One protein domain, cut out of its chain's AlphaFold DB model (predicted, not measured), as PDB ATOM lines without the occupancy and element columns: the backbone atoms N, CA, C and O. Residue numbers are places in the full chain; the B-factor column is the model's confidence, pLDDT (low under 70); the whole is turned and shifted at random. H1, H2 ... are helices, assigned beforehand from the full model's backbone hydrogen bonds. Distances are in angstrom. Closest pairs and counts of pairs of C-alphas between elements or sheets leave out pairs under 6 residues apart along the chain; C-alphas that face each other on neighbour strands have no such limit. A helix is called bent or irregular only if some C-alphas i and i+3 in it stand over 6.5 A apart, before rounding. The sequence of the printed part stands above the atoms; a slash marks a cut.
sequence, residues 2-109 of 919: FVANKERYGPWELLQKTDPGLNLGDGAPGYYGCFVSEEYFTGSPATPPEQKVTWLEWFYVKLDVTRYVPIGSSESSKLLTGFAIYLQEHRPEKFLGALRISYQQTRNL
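This is residues 2 to 109 of the 919 residues of an uncharacterized protein of Pseudogymnoascus sp. VKM F-4518 (FW-2643) (UniProt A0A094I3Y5). Little regular structure is present: a helical hairpin of H3 and H4 has the short H1 near it, while long loops lead away to a separate H2. Residues 48 to 53 stick out at one end. The 108 printed residues include four named helices, H1 to H4 in chain order, and no named strand; the class is all helix, with 37 residues in named elements. The whole is elongated, spanning 54 by 32 by 20 A, and only just loose, close to compact, with a radius of gyration of the C-alphas of 15.8 A.

H1, residues 11 to 15, begins at C-alpha 11 (230.367, 298.843, 274.985). H2 is residues 55 to 62, 10.3 A long, and H3 residues 82 to 90, 11.8 A. H4, residues 92 to 106, 21.2 A, ends at C-alpha 106 (239.170, 286.115, 274.725); it is irregular, with C-alphas 93 and 96 7.2 A apart.

H1 is close to but not clearly touching H3; their closest C-alphas, Leu 14 and Leu 87, are 7.6 A apart. H4, with residues 94 to 95 alone, touches H3 at a shallow tilt of 28 degrees, opposite ways; the closest C-alphas, Leu 87 and Phe 95, are 5.2 A apart. H2 touches no helix. Each O i to N i+4 pair is within hydrogen-bond range in H1, H2 and H3, and 9 of 11 in H4.

The farthest C-alphas, Leu 22 and Glu 50, are 55.5 A apart. The printed part has no cut; the links H1 to H2 and H2 to H3 are long. Residues 74 and 76 are under 70 in pLDDT.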
ATOM      1  N   PHE A   2     230.547 297.274 267.472       89.94
ATOM      2  CA  PHE A   2     229.968 296.964 268.788       89.94
ATOM      3  C   PHE A   2     228.456 296.719 268.745       89.94
ATOM      4  O   PHE A   2     227.727 297.373 268.000       89.94
ATOM      5  N   VAL A   3     227.966 295.836 269.615       88.88
ATOM      6  CA  VAL A   3     226.554 295.830 270.032       88.88
ATOM      7  C   VAL A   3     226.310 297.010 270.979       88.88
ATOM      8  O   VAL A   3     227.131 297.256 271.864       88.88
ATOM      9  N   ALA A   4     225.173 297.702 270.847       85.56
ATOM     10  CA  ALA A   4     224.734 298.779 271.747       85.56
ATOM     11  C   ALA A   4     224.269 298.254 273.128       85.56
ATOM     12  O   ALA A   4     223.177 298.556 273.606       85.56
ATOM     13  N   ASN A   5     225.089 297.410 273.761       84.62
ATOM     14  CA  ASN A   5     224.776 296.779 275.035       84.62
ATOM     15  C   ASN A   5     224.855 297.805 276.179       84.62
ATOM     16  O   ASN A   5     225.934 298.330 276.461       84.62
ATOM     17  N   LYS A   6     223.708 298.044 276.824       85.81
ATOM     18  CA  LYS A   6     223.491 298.975 277.945       85.81
ATOM     19  C   LYS A   6     223.660 298.310 279.325       85.81
ATOM     20  O   LYS A   6     223.375 298.921 280.347       85.81
ATOM     21  N   GLU A   7     224.108 297.053 279.378       87.81
ATOM     22  CA  GLU A   7     224.598 296.436 280.616       87.81
ATOM     23  C   GLU A   7     225.818 297.193 281.174       87.81
ATOM     24  O   GLU A   7     226.571 297.819 280.433       87.81
ATOM     25  N   ARG A   8     226.076 297.048 282.481       85.19
ATOM     26  CA  ARG A   8     227.095 297.778 283.273       85.19
ATOM     27  C   ARG A   8     228.531 297.797 282.710       85.19
ATOM     28  O   ARG A   8     229.312 298.668 283.077       85.19
ATOM     29  N   TYR A   9     228.871 296.828 281.858       90.44
ATOM     30  CA  TYR A   9     230.162 296.700 281.164       90.44
ATOM     31  C   TYR A   9     229.995 296.445 279.653       90.44
ATOM     32  O   TYR A   9     230.900 295.929 278.994       90.44
ATOM     33  N   GLY A  10     228.822 296.756 279.102       91.19
ATOM     34  CA  GLY A  10     228.574 296.716 277.668       91.19
ATOM     35  C   GLY A  10     229.248 297.902 276.959       91.19
ATOM     36  O   GLY A  10     229.438 298.953 277.576       91.19
ATOM     37  N   PRO A  11     229.619 297.787 275.668       92.62
ATOM     38  CA  PRO A  11     230.367 298.843 274.985       92.62
ATOM     39  C   PRO A  11     229.645 300.190 274.894       92.62
ATOM     40  O   PRO A  11     230.314 301.203 274.728       92.62
ATOM     41  N   TRP A  12     228.311 300.229 275.014       91.12
ATOM     42  CA  TRP A  12     227.576 301.494 275.064       91.12
ATOM     43  C   TRP A  12     227.835 302.227 276.388       91.12
ATOM     44  O   TRP A  12     228.352 303.339 276.382       91.12
ATOM     45  N   GLU A  13     227.568 301.569 277.519       92.56
ATOM     46  CA  GLU A  13     227.771 302.126 278.869       92.56
ATOM     47  C   GLU A  13     229.234 302.534 279.130       92.56
ATOM     48  O   GLU A  13     229.514 303.546 279.776       92.56
ATOM     49  N   LEU A  14     230.176 301.760 278.584       94.00
ATOM     50  CA  LEU A  14     231.609 302.011 278.723       94.00
ATOM     51  C   LEU A  14     232.113 303.207 277.905       94.00
ATOM     52  O   LEU A  14     233.022 303.892 278.363       94.00
ATOM     53  N   LEU A  15     231.572 303.442 276.703       94.00
ATOM     54  CA  LEU A  15     232.111 304.427 275.752       94.00
ATOM     55  C   LEU A  15     231.247 305.690 275.606       94.00
ATOM     56  O   LEU A  15     231.699 306.661 274.998       94.00
ATOM     57  N   GLN A  16     230.032 305.714 276.161       92.75
ATOM     58  CA  GLN A  16     229.200 306.919 276.180       92.75
ATOM     59  C   GLN A  16     229.855 308.060 276.978       92.75
ATOM     60  O   GLN A  16     230.636 307.843 277.909       92.75
ATOM     61  N   LYS A  17     229.498 309.291 276.604       93.94
ATOM     62  CA  LYS A  17     229.790 310.498 277.379       93.94
ATOM     63  C   LYS A  17     228.955 310.499 278.665       93.94
ATOM     64  O   LYS A  17     227.783 310.130 278.615       93.94
ATOM     65  N   THR A  18     229.525 310.958 279.776       93.88
ATOM     66  CA  THR A  18     228.801 311.205 281.033       93.88
ATOM     67  C   THR A  18     228.670 312.705 281.308       93.88
ATOM     68  O   THR A  18     229.461 313.523 280.822       93.88
ATOM     69  N   ASP A  19     227.644 313.088 282.067       92.50
ATOM     70  CA  ASP A  19     227.459 314.476 282.497       92.50
ATOM     71  C   ASP A  19     228.412 314.829 283.657       92.50
ATOM     72  O   ASP A  19     228.793 313.940 284.421       92.50
ATOM     73  N   PRO A  20     228.840 316.100 283.809       90.25
ATOM     74  CA  PRO A  20     229.694 316.517 284.921       90.25
ATOM     75  C   PRO A  20     228.988 316.401 286.279       90.25
ATOM     76  O   PRO A  20     227.830 316.793 286.420       90.25
ATOM     77  N   GLY A  21     229.716 315.939 287.296       88.69
ATOM     78  CA  GLY A  21     229.175 315.662 288.624       88.69
ATOM     79  C   GLY A  21     230.267 315.419 289.670       88.69
ATOM     80  O   GLY A  21     231.380 315.926 289.540       88.69
ATOM     81  N   LEU A  22     229.924 314.690 290.735       82.44
ATOM     82  CA  LEU A  22     230.789 314.437 291.901       82.44
ATOM     83  C   LEU A  22     231.215 312.963 292.036       82.44
ATOM     84  O   LEU A  22     231.950 312.625 292.965       82.44
ATOM     85  N   ASN A  23     230.743 312.083 291.153       82.25
ATOM     86  CA  ASN A  23     230.996 310.647 291.205       82.25
ATOM     87  C   ASN A  23     232.189 310.251 290.323       82.25
ATOM     88  O   ASN A  23     232.654 310.991 289.455       82.25
ATOM     89  N   LEU A  24     232.676 309.030 290.538       81.69
ATOM     90  CA  LEU A  24     233.731 308.429 289.729       81.69
ATOM     91  C   LEU A  24     233.222 308.161 288.306       81.69
ATOM     92  O   LEU A  24     232.237 307.445 288.131       81.69
ATOM     93  N   GLY A  25     233.908 308.722 287.308       81.56
ATOM     94  CA  GLY A  25     233.535 308.608 285.895       81.56
ATOM     95  C   GLY A  25     232.540 309.667 285.400       81.56
ATOM     96  O   GLY A  25     232.155 309.610 284.230       81.56
ATOM     97  N   ASP A  26     232.137 310.635 286.232       88.81
ATOM     98  CA  ASP A  26     231.348 311.798 285.800       88.81
ATOM     99  C   ASP A  26     232.187 312.740 284.908       88.81
ATOM    100  O   ASP A  26     233.396 312.896 285.086       88.81
ATOM    101  N   GLY A  27     231.546 313.397 283.938       90.44
ATOM    102  CA  GLY A  27     232.183 314.342 283.008       90.44
ATOM    103  C   GLY A  27     233.124 313.730 281.959       90.44
ATOM    104  O   GLY A  27     233.795 314.477 281.243       90.44
ATOM    105  N   ALA A  28     233.181 312.401 281.832       93.44
ATOM    106  CA  ALA A  28     233.980 311.710 280.826       93.44
ATOM    107  C   ALA A  28     233.506 312.082 279.405       93.44
ATOM    108  O   ALA A  28     232.300 312.062 279.139       93.44
ATOM    109  N   PRO A  29     234.414 312.396 278.460       94.25
ATOM    110  CA  PRO A  29     234.049 313.018 277.183       94.25
ATOM    111  C   PRO A  29     233.303 312.091 276.209       94.25
ATOM    112  O   PRO A  29     232.737 312.576 275.228       94.25
ATOM    113  N   GLY A  30     233.272 310.783 276.483       92.38
ATOM    114  CA  GLY A  30     232.864 309.753 275.534       92.38
ATOM    115  C   GLY A  30     234.000 309.379 274.579       92.38
ATOM    116  O   GLY A  30     234.937 310.149 274.364       92.38
ATOM    117  N   TYR A  31     233.910 308.193 273.981       92.75
ATOM    118  CA  TYR A  31     234.859 307.715 272.976       92.75
ATOM    119  C   TYR A  31     234.116 307.149 271.765       92.75
ATOM    120  O   TYR A  31     233.129 306.425 271.899       92.75
ATOM    121  N   TYR A  32     234.589 307.467 270.561       89.44
ATOM    122  CA  TYR A  32     233.892 307.087 269.336       89.44
ATOM    123  C   TYR A  32     233.942 305.570 269.088       89.44
ATOM    124  O   TYR A  32     235.013 304.991 268.892       89.44
ATOM    125  N   GLY A  33     232.771 304.930 269.051       83.31
ATOM    126  CA  GLY A  33     232.597 303.515 268.731       83.31
ATOM    127  C   GLY A  33     231.516 303.307 267.669       83.31
ATOM    128  O   GLY A  33     230.447 303.908 267.731       83.31
ATOM    129  N   CYS A  34     231.778 302.436 266.691       88.88
ATOM    130  CA  CYS A  34     230.802 302.087 265.655       88.88
ATOM    131  C   CYS A  34     229.831 301.013 266.171       88.88
ATOM    132  O   CYS A  34     230.190 299.830 266.223       88.88
ATOM    133  N   PHE A  35     228.616 301.424 266.536       90.19
ATOM    134  CA  PHE A  35     227.538 300.543 266.996       90.19
ATOM    135  C   PHE A  35     226.651 300.058 265.838       90.19
ATOM    136  O   PHE A  35     226.386 300.807 264.900       90.19
ATOM    137  N   VAL A  36     226.175 298.811 265.908       90.06
ATOM    138  CA  VAL A  36     225.192 298.256 264.954       90.06
ATOM    139  C   VAL A  36     223.747 298.507 265.413       90.06
ATOM    140  O   VAL A  36     223.494 298.574 266.616       90.06
ATOM    141  N   SER A  37     222.804 298.613 264.465       85.25
ATOM    142  CA  SER A  37     221.366 298.782 264.759       85.25
ATOM    143  C   SER A  37     220.825 297.632 265.617       85.25
ATOM    144  O   SER A  37     221.152 296.466 265.374       85.25
ATOM    145  N   GLU A  38     219.962 297.951 266.588       82.81
ATOM    146  CA  GLU A  38     219.270 296.953 267.419       82.81
ATOM    147  C   GLU A  38     218.347 296.043 266.576       82.81
ATOM    148  O   GLU A  38     218.114 294.887 266.937       82.81
ATOM    149  N   GLU A  39     217.911 296.514 265.400       84.88
ATOM    150  CA  GLU A  39     217.055 295.784 264.453       84.88
ATOM    151  C   GLU A  39     217.663 294.451 263.984       84.88
ATOM    152  O   GLU A  39     216.932 293.489 263.758       84.88
ATOM    153  N   TYR A  40     218.997 294.342 263.900       83.12
ATOM    154  CA  TYR A  40     219.675 293.099 263.497       83.12
ATOM    155  C   TYR A  40     219.520 291.949 264.505       83.12
ATOM    156  O   TYR A  40     219.848 290.801 264.182       83.12
ATOM    157  N   PHE A  41     219.027 292.238 265.712       82.00
ATOM    158  CA  PHE A  41     218.752 291.251 266.757       82.00
ATOM    159  C   PHE A  41     217.258 290.903 266.853       82.00
ATOM    160  O   PHE A  41     216.912 289.800 267.282       82.00
ATOM    161  N   THR A  42     216.366 291.789 266.402       80.50
ATOM    162  CA  THR A  42     214.916 291.552 266.358       80.50
ATOM    163  C   THR A  42     214.516 290.794 265.091       80.50
ATOM    164  O   THR A  42     214.759 291.265 263.987       80.50
ATOM    165  N   GLY A  43     213.870 289.630 265.225       76.31
ATOM    166  CA  GLY A  43     213.400 288.868 264.057       76.31
ATOM    167  C   GLY A  43     214.526 288.225 263.234       76.31
ATOM    168  O   GLY A  43     214.476 288.235 262.008       76.31
ATOM    169  N   SER A  44     215.540 287.670 263.912       81.31
ATOM    170  CA  SER A  44     216.672 286.967 263.285       81.31
ATOM    171  C   SER A  44     216.220 285.961 262.203       81.31
ATOM    172  O   SER A  44     215.370 285.117 262.501       81.31
ATOM    173  N   PRO A  45     216.797 285.989 260.983       82.88
ATOM    174  CA  PRO A  45     216.516 285.004 259.940       82.88
ATOM    175  C   PRO A  45     216.721 283.557 260.402       82.88
ATOM    176  O   PRO A  45     217.660 283.250 261.140       82.88
ATOM    177  N   ALA A  46     215.860 282.655 259.926       80.88
ATOM    178  CA  ALA A  46     215.983 281.226 260.196       80.88
ATOM    179  C   ALA A  46     217.272 280.655 259.580       80.88
ATOM    180  O   ALA A  46     217.594 280.938 258.425       80.88
ATOM    181  N   THR A  47     217.991 279.825 260.342       84.12
ATOM    182  CA  THR A  47     219.220 279.162 259.886       84.12
ATOM    183  C   THR A  47     218.948 278.316 258.630       84.12
ATOM    184  O   THR A  47     218.090 277.430 258.688       84.12
ATOM    185  N   PRO A  48     219.659 278.534 257.504       85.31
ATOM    186  CA  PRO A  48     219.505 277.708 256.309       85.31
ATOM    187  C   PRO A  48     219.842 276.230 256.591       85.31
ATOM    188  O   PRO A  48     220.786 275.982 257.339       85.31
ATOM    189  N   PRO A  49     219.167 275.240 255.965       79.19
ATOM    190  CA  PRO A  49     219.362 273.812 256.272       79.19
ATOM    191  C   PRO A  49     220.800 273.289 256.116       79.19
ATOM    192  O   PRO A  49     221.170 272.282 256.714       79.19
ATOM    193  N   GLU A  50     221.609 273.970 255.306       83.44
ATOM    194  CA  GLU A  50     223.010 273.641 255.021       83.44
ATOM    195  C   GLU A  50     223.994 274.227 256.054       83.44
ATOM    196  O   GLU A  50     225.171 273.861 256.074       83.44
ATOM    197  N   GLN A  51     223.539 275.143 256.919       79.06
ATOM    198  CA  GLN A  51     224.378 275.866 257.874       79.06
ATOM    199  C   GLN A  51     224.165 275.374 259.310       79.06
ATOM    200  O   GLN A  51     223.050 275.144 259.763       79.06
ATOM    201  N   LYS A  52     225.267 275.246 260.057       83.00
ATOM    202  CA  LYS A  52     225.281 274.813 261.470       83.00
ATOM    203  C   LYS A  52     225.375 275.973 262.469       83.00
ATOM    204  O   LYS A  52     225.652 275.743 263.639       83.00
ATOM    205  N   VAL A  53     225.235 277.205 261.989       84.50
ATOM    206  CA  VAL A  53     225.558 278.442 262.707       84.50
ATOM    207  C   VAL A  53     224.361 279.373 262.577       84.50
ATOM    208  O   VAL A  53     223.884 279.593 261.465       84.50
ATOM    209  N   THR A  54     223.848 279.887 263.691       87.88
ATOM    210  CA  THR A  54     222.712 280.821 263.690       87.88
ATOM    211  C   THR A  54     223.085 282.162 263.059       87.88
ATOM    212  O   THR A  54     224.261 282.527 262.993       87.88
ATOM    213  N   TRP A  55     222.075 282.945 262.657       86.50
ATOM    214  CA  TRP A  55     222.269 284.325 262.195       86.50
ATOM    215  C   TRP A  55     223.162 285.140 263.143       86.50
ATOM    216  O   TRP A  55     224.093 285.796 262.688       86.50
ATOM    217  N   LEU A  56     222.927 285.054 264.457       85.75
ATOM    218  CA  LEU A  56     223.665 285.832 265.455       85.75
ATOM    219  C   LEU A  56     225.130 285.399 265.577       85.75
ATOM    220  O   LEU A  56     226.017 286.247 265.601       85.75
ATOM    221  N   GLU A  57     225.403 284.095 265.612       84.12
ATOM    222  CA  GLU A  57     226.776 283.574 265.645       84.12
ATOM    223  C   GLU A  57     227.538 283.927 264.358       84.12
ATOM    224  O   GLU A  57     228.692 284.353 264.421       84.12
ATOM    225  N   TRP A  58     226.883 283.822 263.194       87.38
ATOM    226  CA  TRP A  58     227.448 284.258 261.917       87.38
ATOM    227  C   TRP A  58     227.750 285.760 261.935       87.38
ATOM    228  O   TRP A  58     228.851 286.167 261.573       87.38
ATOM    229  N   PHE A  59     226.808 286.576 262.409       87.12
ATOM    230  CA  PHE A  59     226.901 288.035 262.450       87.12
ATOM    231  C   PHE A  59     228.049 288.509 263.350       87.12
ATOM    232  O   PHE A  59     228.868 289.320 262.916       87.12
ATOM    233  N   TYR A  60     228.180 287.952 264.560       86.56
ATOM    234  CA  TYR A  60     229.290 288.285 265.459       86.56
ATOM    235  C   TYR A  60     230.649 287.856 264.886       86.56
ATOM    236  O   TYR A  60     231.583 288.655 264.896       86.56
ATOM    237  N   VAL A  61     230.761 286.644 264.323       83.81
ATOM    238  CA  VAL A  61     232.044 286.097 263.829       83.81
ATOM    239  C   VAL A  61     232.465 286.649 262.461       83.81
ATOM    240  O   VAL A  61     233.661 286.730 262.186       83.81
ATOM    241  N   LYS A  62     231.532 287.009 261.569       85.75
ATOM    242  CA  LYS A  62     231.852 287.454 260.195       85.75
ATOM    243  C   LYS A  62     231.922 288.963 260.007       85.75
ATOM    244  O   LYS A  62     232.587 289.393 259.071       85.75
ATOM    245  N   LEU A  63     231.282 289.749 260.873       85.44
ATOM    246  CA  LEU A  63     231.331 291.217 260.826       85.44
ATOM    247  C   LEU A  63     232.161 291.825 261.973       85.44
ATOM    248  O   LEU A  63     232.153 293.044 262.145       85.44
ATOM    249  N   ASP A  64     232.847 290.980 262.753       83.94
ATOM    250  CA  ASP A  64     233.605 291.346 263.958       83.94
ATOM    251  C   ASP A  64     232.797 292.278 264.879       83.94
ATOM    252  O   ASP A  64     233.187 293.403 265.205       83.94
ATOM    253  N   VAL A  65     231.579 291.847 265.219       87.50
ATOM    254  CA  VAL A  65     230.669 292.604 266.086       87.50
ATOM    255  C   VAL A  65     230.816 292.082 267.511       87.50
ATOM    256  O   VAL A  65     230.304 291.019 267.857       87.50
ATOM    257  N   THR A  66     231.513 292.835 268.359       87.06
ATOM    258  CA  THR A  66     231.799 292.439 269.739       87.06
ATOM    259  C   THR A  66     230.723 292.928 270.712       87.06
ATOM    260  O   THR A  66     230.082 293.970 270.543       87.06
ATOM    261  N   ARG A  67     230.526 292.150 271.782       87.50
ATOM    262  CA  ARG A  67     229.645 292.473 272.921       87.50
ATOM    263  C   ARG A  67     230.405 293.059 274.123       87.50
ATOM    264  O   ARG A  67     229.818 293.238 275.183       87.50
ATOM    265  N   TYR A  68     231.700 293.329 273.960       90.56
ATOM    266  CA  TYR A  68     232.631 293.786 274.991       90.56
ATOM    267  C   TYR A  68     233.678 294.727 274.381       90.56
ATOM    268  O   TYR A  68     233.927 294.684 273.174       90.56
ATOM    269  N   VAL A  69     234.297 295.569 275.212       91.44
ATOM    270  CA  VAL A  69     235.415 296.429 274.798       91.44
ATOM    271  C   VAL A  69     236.717 295.614 274.847       91.44
ATOM    272  O   VAL A  69     237.057 295.116 275.922       91.44
ATOM    273  N   PRO A  70     237.449 295.443 273.729       89.31
ATOM    274  CA  PRO A  70     238.714 294.714 273.725       89.31
ATOM    275  C   PRO A  70     239.812 295.547 274.395       89.31
ATOM    276  O   PRO A  70     240.080 296.673 273.972       89.31
ATOM    277  N   ILE A  71     240.464 294.999 275.425       90.88
ATOM    278  CA  ILE A  71     241.554 295.710 276.117       90.88
ATOM    279  C   ILE A  71     242.893 295.571 275.386       90.88
ATOM    280  O   ILE A  71     243.570 296.570 275.141       90.88
ATOM    281  N   GLY A  72     243.263 294.342 275.019       84.50
ATOM    282  CA  GLY A  72     244.492 294.063 274.279       84.50
ATOM    283  C   GLY A  72     244.394 294.477 272.813       84.50
ATOM    284  O   GLY A  72     243.395 294.196 272.150       84.50
ATOM    285  N   SER A  73     245.440 295.125 272.311       79.88
ATOM    286  CA  SER A  73     245.607 295.461 270.897       79.88
ATOM    287  C   SER A  73     246.305 294.327 270.133       79.88
ATOM    288  O   SER A  73     247.154 293.621 270.674       79.88
ATOM    289  N   SER A  74     245.940 294.163 268.859       69.75
ATOM    290  CA  SER A  74     246.617 293.288 267.890       69.75
ATOM    291  C   SER A  74     247.614 294.036 266.991       69.75
ATOM    292  O   SER A  74     248.298 293.410 266.180       69.75
ATOM    293  N   GLU A  75     247.726 295.362 267.124       73.25
ATOM    294  CA  GLU A  75     248.750 296.162 266.451       73.25
ATOM    295  C   GLU A  75     250.117 295.927 267.108       73.25
ATOM    296  O   GLU A  75     250.274 296.127 268.311       73.25
ATOM    297  N   SER A  76     251.145 295.591 266.326       65.19
ATOM    298  CA  SER A  76     252.500 295.322 266.842       65.19
ATOM    299  C   SER A  76     253.191 296.522 267.512       65.19
ATOM    300  O   SER A  76     254.235 296.353 268.138       65.19
ATOM    301  N   SER A  77     252.627 297.726 267.390       76.56
ATOM    302  CA  SER A  77     253.128 298.969 267.985       76.56
ATOM    303  C   SER A  77     252.392 299.406 269.260       76.56
ATOM    304  O   SER A  77     252.817 300.382 269.880       76.56
ATOM    305  N   LYS A  78     251.308 298.726 269.673       83.25
ATOM    306  CA  LYS A  78     250.520 299.079 270.869       83.25
ATOM    307  C   LYS A  78     250.042 297.838 271.619       83.25
ATOM    308  O   LYS A  78     249.430 296.959 271.026       83.25
ATOM    309  N   LEU A  79     250.230 297.809 272.941       86.75
ATOM    310  CA  LEU A  79     249.716 296.730 273.799       86.75
ATOM    311  C   LEU A  79     248.232 296.912 274.154       86.75
ATOM    312  O   LEU A  79     247.488 295.934 274.214       86.75
ATOM    313  N   LEU A  80     247.790 298.158 274.346       89.62
ATOM    314  CA  LEU A  80     246.405 298.519 274.657       89.62
ATOM    315  C   LEU A  80     245.681 299.115 273.446       89.62
ATOM    316  O   LEU A  80     246.289 299.781 272.605       89.62
ATOM    317  N   THR A  81     244.367 298.903 273.372       90.81
ATOM    318  CA  THR A  81     243.503 299.620 272.420       90.81
ATOM    319  C   THR A  81     243.254 301.061 272.877       90.81
ATOM    320  O   THR A  81     243.326 301.371 274.065       90.81
ATOM    321  N   GLY A  82     242.874 301.951 271.952       90.94
ATOM    322  CA  GLY A  82     242.453 303.315 272.314       90.94
ATOM    323  C   GLY A  82     241.245 303.346 273.262       90.94
ATOM    324  O   GLY A  82     241.156 304.222 274.116       90.94
ATOM    325  N   PHE A  83     240.367 302.337 273.190       92.38
ATOM    326  CA  PHE A  83     239.261 302.169 274.137       92.38
ATOM    327  C   PHE A  83     239.753 301.845 275.555       92.38
ATOM    328  O   PHE A  83     239.198 302.352 276.523       92.38
ATOM    329  N   ALA A  84     240.793 301.016 275.693       92.38
ATOM    330  CA  ALA A  84     241.386 300.700 276.989       92.38
ATOM    331  C   ALA A  84     242.058 301.920 277.628       92.38
ATOM    332  O   ALA A  84     241.853 302.157 278.814       92.38
ATOM    333  N   ILE A  85     242.787 302.708 276.830       92.50
ATOM    334  CA  ILE A  85     243.429 303.954 277.271       92.50
ATOM    335  C   ILE A  85     242.365 304.958 277.740       92.50
ATOM    336  O   ILE A  85     242.435 305.439 278.865       92.50
ATOM    337  N   TYR A  86     241.300 305.165 276.957       94.88
ATOM    338  CA  TYR A  86     240.152 305.983 277.375       94.88
ATOM    339  C   TYR A  86     239.529 305.513 278.701       94.88
ATOM    340  O   TYR A  86     239.192 306.333 279.555       94.88
ATOM    341  N   LEU A  87     239.389 304.197 278.905       94.06
ATOM    342  CA  LEU A  87     238.877 303.659 280.167       94.06
ATOM    343  C   LEU A  87     239.851 303.867 281.339       94.06
ATOM    344  O   LEU A  87     239.384 304.024 282.458       94.06
ATOM    345  N   GLN A  88     241.167 303.911 281.122       90.94
ATOM    346  CA  GLN A  88     242.138 304.263 282.169       90.94
ATOM    347  C   GLN A  88     242.086 305.761 282.510       90.94
ATOM    348  O   GLN A  88     242.051 306.126 283.681       90.94
ATOM    349  N   GLU A  89     242.051 306.625 281.494       91.12
ATOM    350  CA  GLU A  89     242.152 308.084 281.651       91.12
ATOM    351  C   GLU A  89     240.842 308.744 282.114       91.12
ATOM    352  O   GLU A  89     240.878 309.721 282.861       91.12
ATOM    353  N   HIS A  90     239.684 308.223 281.687       92.75
ATOM    354  CA  HIS A  90     238.385 308.883 281.882       92.75
ATOM    355  C   HIS A  90     237.322 308.049 282.608       92.75
ATOM    356  O   HIS A  90     236.370 308.630 283.123       92.75
ATOM    357  N   ARG A  91     237.445 306.715 282.655       92.62
ATOM    358  CA  ARG A  91     236.499 305.813 283.350       92.62
ATOM    359  C   ARG A  91     237.226 304.744 284.199       92.62
ATOM    360  O   ARG A  91     236.929 303.546 284.051       92.62
ATOM    361  N   PRO A  92     238.202 305.120 285.057       91.94
ATOM    362  CA  PRO A  92     239.066 304.167 285.764       91.94
ATOM    363  C   PRO A  92     238.290 303.229 286.698       91.94
ATOM    364  O   PRO A  92     238.760 302.133 287.005       91.94
ATOM    365  N   GLU A  93     237.074 303.608 287.101       91.94
ATOM    366  CA  GLU A  93     236.157 302.760 287.857       91.94
ATOM    367  C   GLU A  93     235.658 301.566 287.021       91.94
ATOM    368  O   GLU A  93     235.533 300.447 287.522       91.94
ATOM    369  N   LYS A  94     235.449 301.746 285.710       92.31
ATOM    370  CA  LYS A  94     235.014 300.664 284.809       92.31
ATOM    371  C   LYS A  94     236.152 299.801 284.280       92.31
ATOM    372  O   LYS A  94     235.895 298.645 283.934       92.31
ATOM    373  N   PHE A  95     237.378 300.324 284.213       92.88
ATOM    374  CA  PHE A  95     238.512 299.675 283.537       92.88
ATOM    375  C   PHE A  95     238.719 298.206 283.948       92.88
ATOM    376  O   PHE A  95     238.737 297.321 283.090       92.88
ATOM    377  N   LEU A  96     238.800 297.911 285.252       91.12
ATOM    378  CA  LEU A  96     239.041 296.548 285.748       91.12
ATOM    379  C   LEU A  96     237.908 295.569 285.414       91.12
ATOM    380  O   LEU A  96     238.158 294.405 285.094       91.12
ATOM    381  N   GLY A  97     236.655 296.022 285.473       90.94
ATOM    382  CA  GLY A  97     235.513 295.186 285.119       90.94
ATOM    383  C   GLY A  97     235.399 294.963 283.609       90.94
ATOM    384  O   GLY A  97     235.128 293.838 283.186       90.94
ATOM    385  N   ALA A  98     235.710 295.974 282.792       92.62
ATOM    386  CA  ALA A  98     235.830 295.834 281.341       92.62
ATOM    387  C   ALA A  98     236.947 294.842 280.959       92.62
ATOM    388  O   ALA A  98     236.717 293.947 280.145       92.62
ATOM    389  N   LEU A  99     238.110 294.918 281.616       92.88
ATOM    390  CA  LEU A  99     239.208 293.951 281.482       92.88
ATOM    391  C   LEU A  99     238.778 292.527 281.851       92.88
ATOM    392  O   LEU A  99     239.072 291.593 281.105       92.88
ATOM    393  N   ARG A 100     238.019 292.350 282.939       91.75
ATOM    394  CA  ARG A 100     237.451 291.046 283.308       91.75
ATOM    395  C   ARG A 100     236.521 290.493 282.233       91.75
ATOM    396  O   ARG A 100     236.665 289.328 281.871       91.75
ATOM    397  N   ILE A 101     235.592 291.295 281.712       91.25
ATOM    398  CA  ILE A 101     234.689 290.848 280.639       91.25
ATOM    399  C   ILE A 101     235.483 290.533 279.362       91.25
ATOM    400  O   ILE A 101     235.293 289.462 278.793       91.25
ATOM    401  N   SER A 102     236.428 291.389 278.958       91.06
ATOM    402  CA  SER A 102     237.302 291.138 277.802       91.06
ATOM    403  C   SER A 102     238.062 289.818 277.947       91.06
ATOM    404  O   SER A 102     238.043 289.005 277.027       91.06
ATOM    405  N   TYR A 103     238.683 289.562 279.102       91.00
ATOM    406  CA  TYR A 103     239.418 288.320 279.347       91.00
ATOM    407  C   TYR A 103     238.508 287.088 279.403       91.00
ATOM    408  O   TYR A 103     238.875 286.042 278.876       91.00
ATOM    409  N   GLN A 104     237.310 287.186 279.987       89.81
ATOM    410  CA  GLN A 104     236.349 286.076 279.999       89.81
ATOM    411  C   GLN A 104     235.936 285.640 278.583       89.81
ATOM    412  O   GLN A 104     235.657 284.457 278.389       89.81
ATOM    413  N   GLN A 105     235.928 286.567 277.616       87.44
ATOM    414  CA  GLN A 105     235.588 286.305 276.214       87.44
ATOM    415  C   GLN A 105     236.797 285.869 275.366       87.44
ATOM    416  O   GLN A 105     236.664 284.939 274.575       87.44
ATOM    417  N   THR A 106     237.975 286.491 275.516       85.56
ATOM    418  CA  THR A 106     239.170 286.115 274.725       85.56
ATOM    419  C   THR A 106     239.908 284.901 275.283       85.56
ATOM    420  O   THR A 106     240.565 284.187 274.527       85.56
ATOM    421  N   ARG A 107     239.874 284.717 276.611       85.81
ATOM    422  CA  ARG A 107     240.712 283.788 277.396       85.81
ATOM    423  C   ARG A 107     242.212 283.857 277.075       85.81
ATOM    424  O   ARG A 107     242.954 282.918 277.341       85.81
ATOM    425  N   ASN A 108     242.659 284.996 276.546       80.88
ATOM    426  CA  ASN A 108     244.001 285.210 276.022       80.88
ATOM    427  C   ASN A 108     244.469 286.646 276.317       80.88
ATOM    428  O   ASN A 108     243.741 287.604 276.045       80.88
ATOM    429  N   LEU A 109     245.684 286.768 276.857       86.94
ATOM    430  CA  LEU A 109     246.459 287.999 277.040       86.94
ATOM    431  C   LEU A 109     247.926 287.644 276.750       86.94
ATOM    432  O   LEU A 109     248.405 286.614 277.225       86.94
TER     433      LEU A 109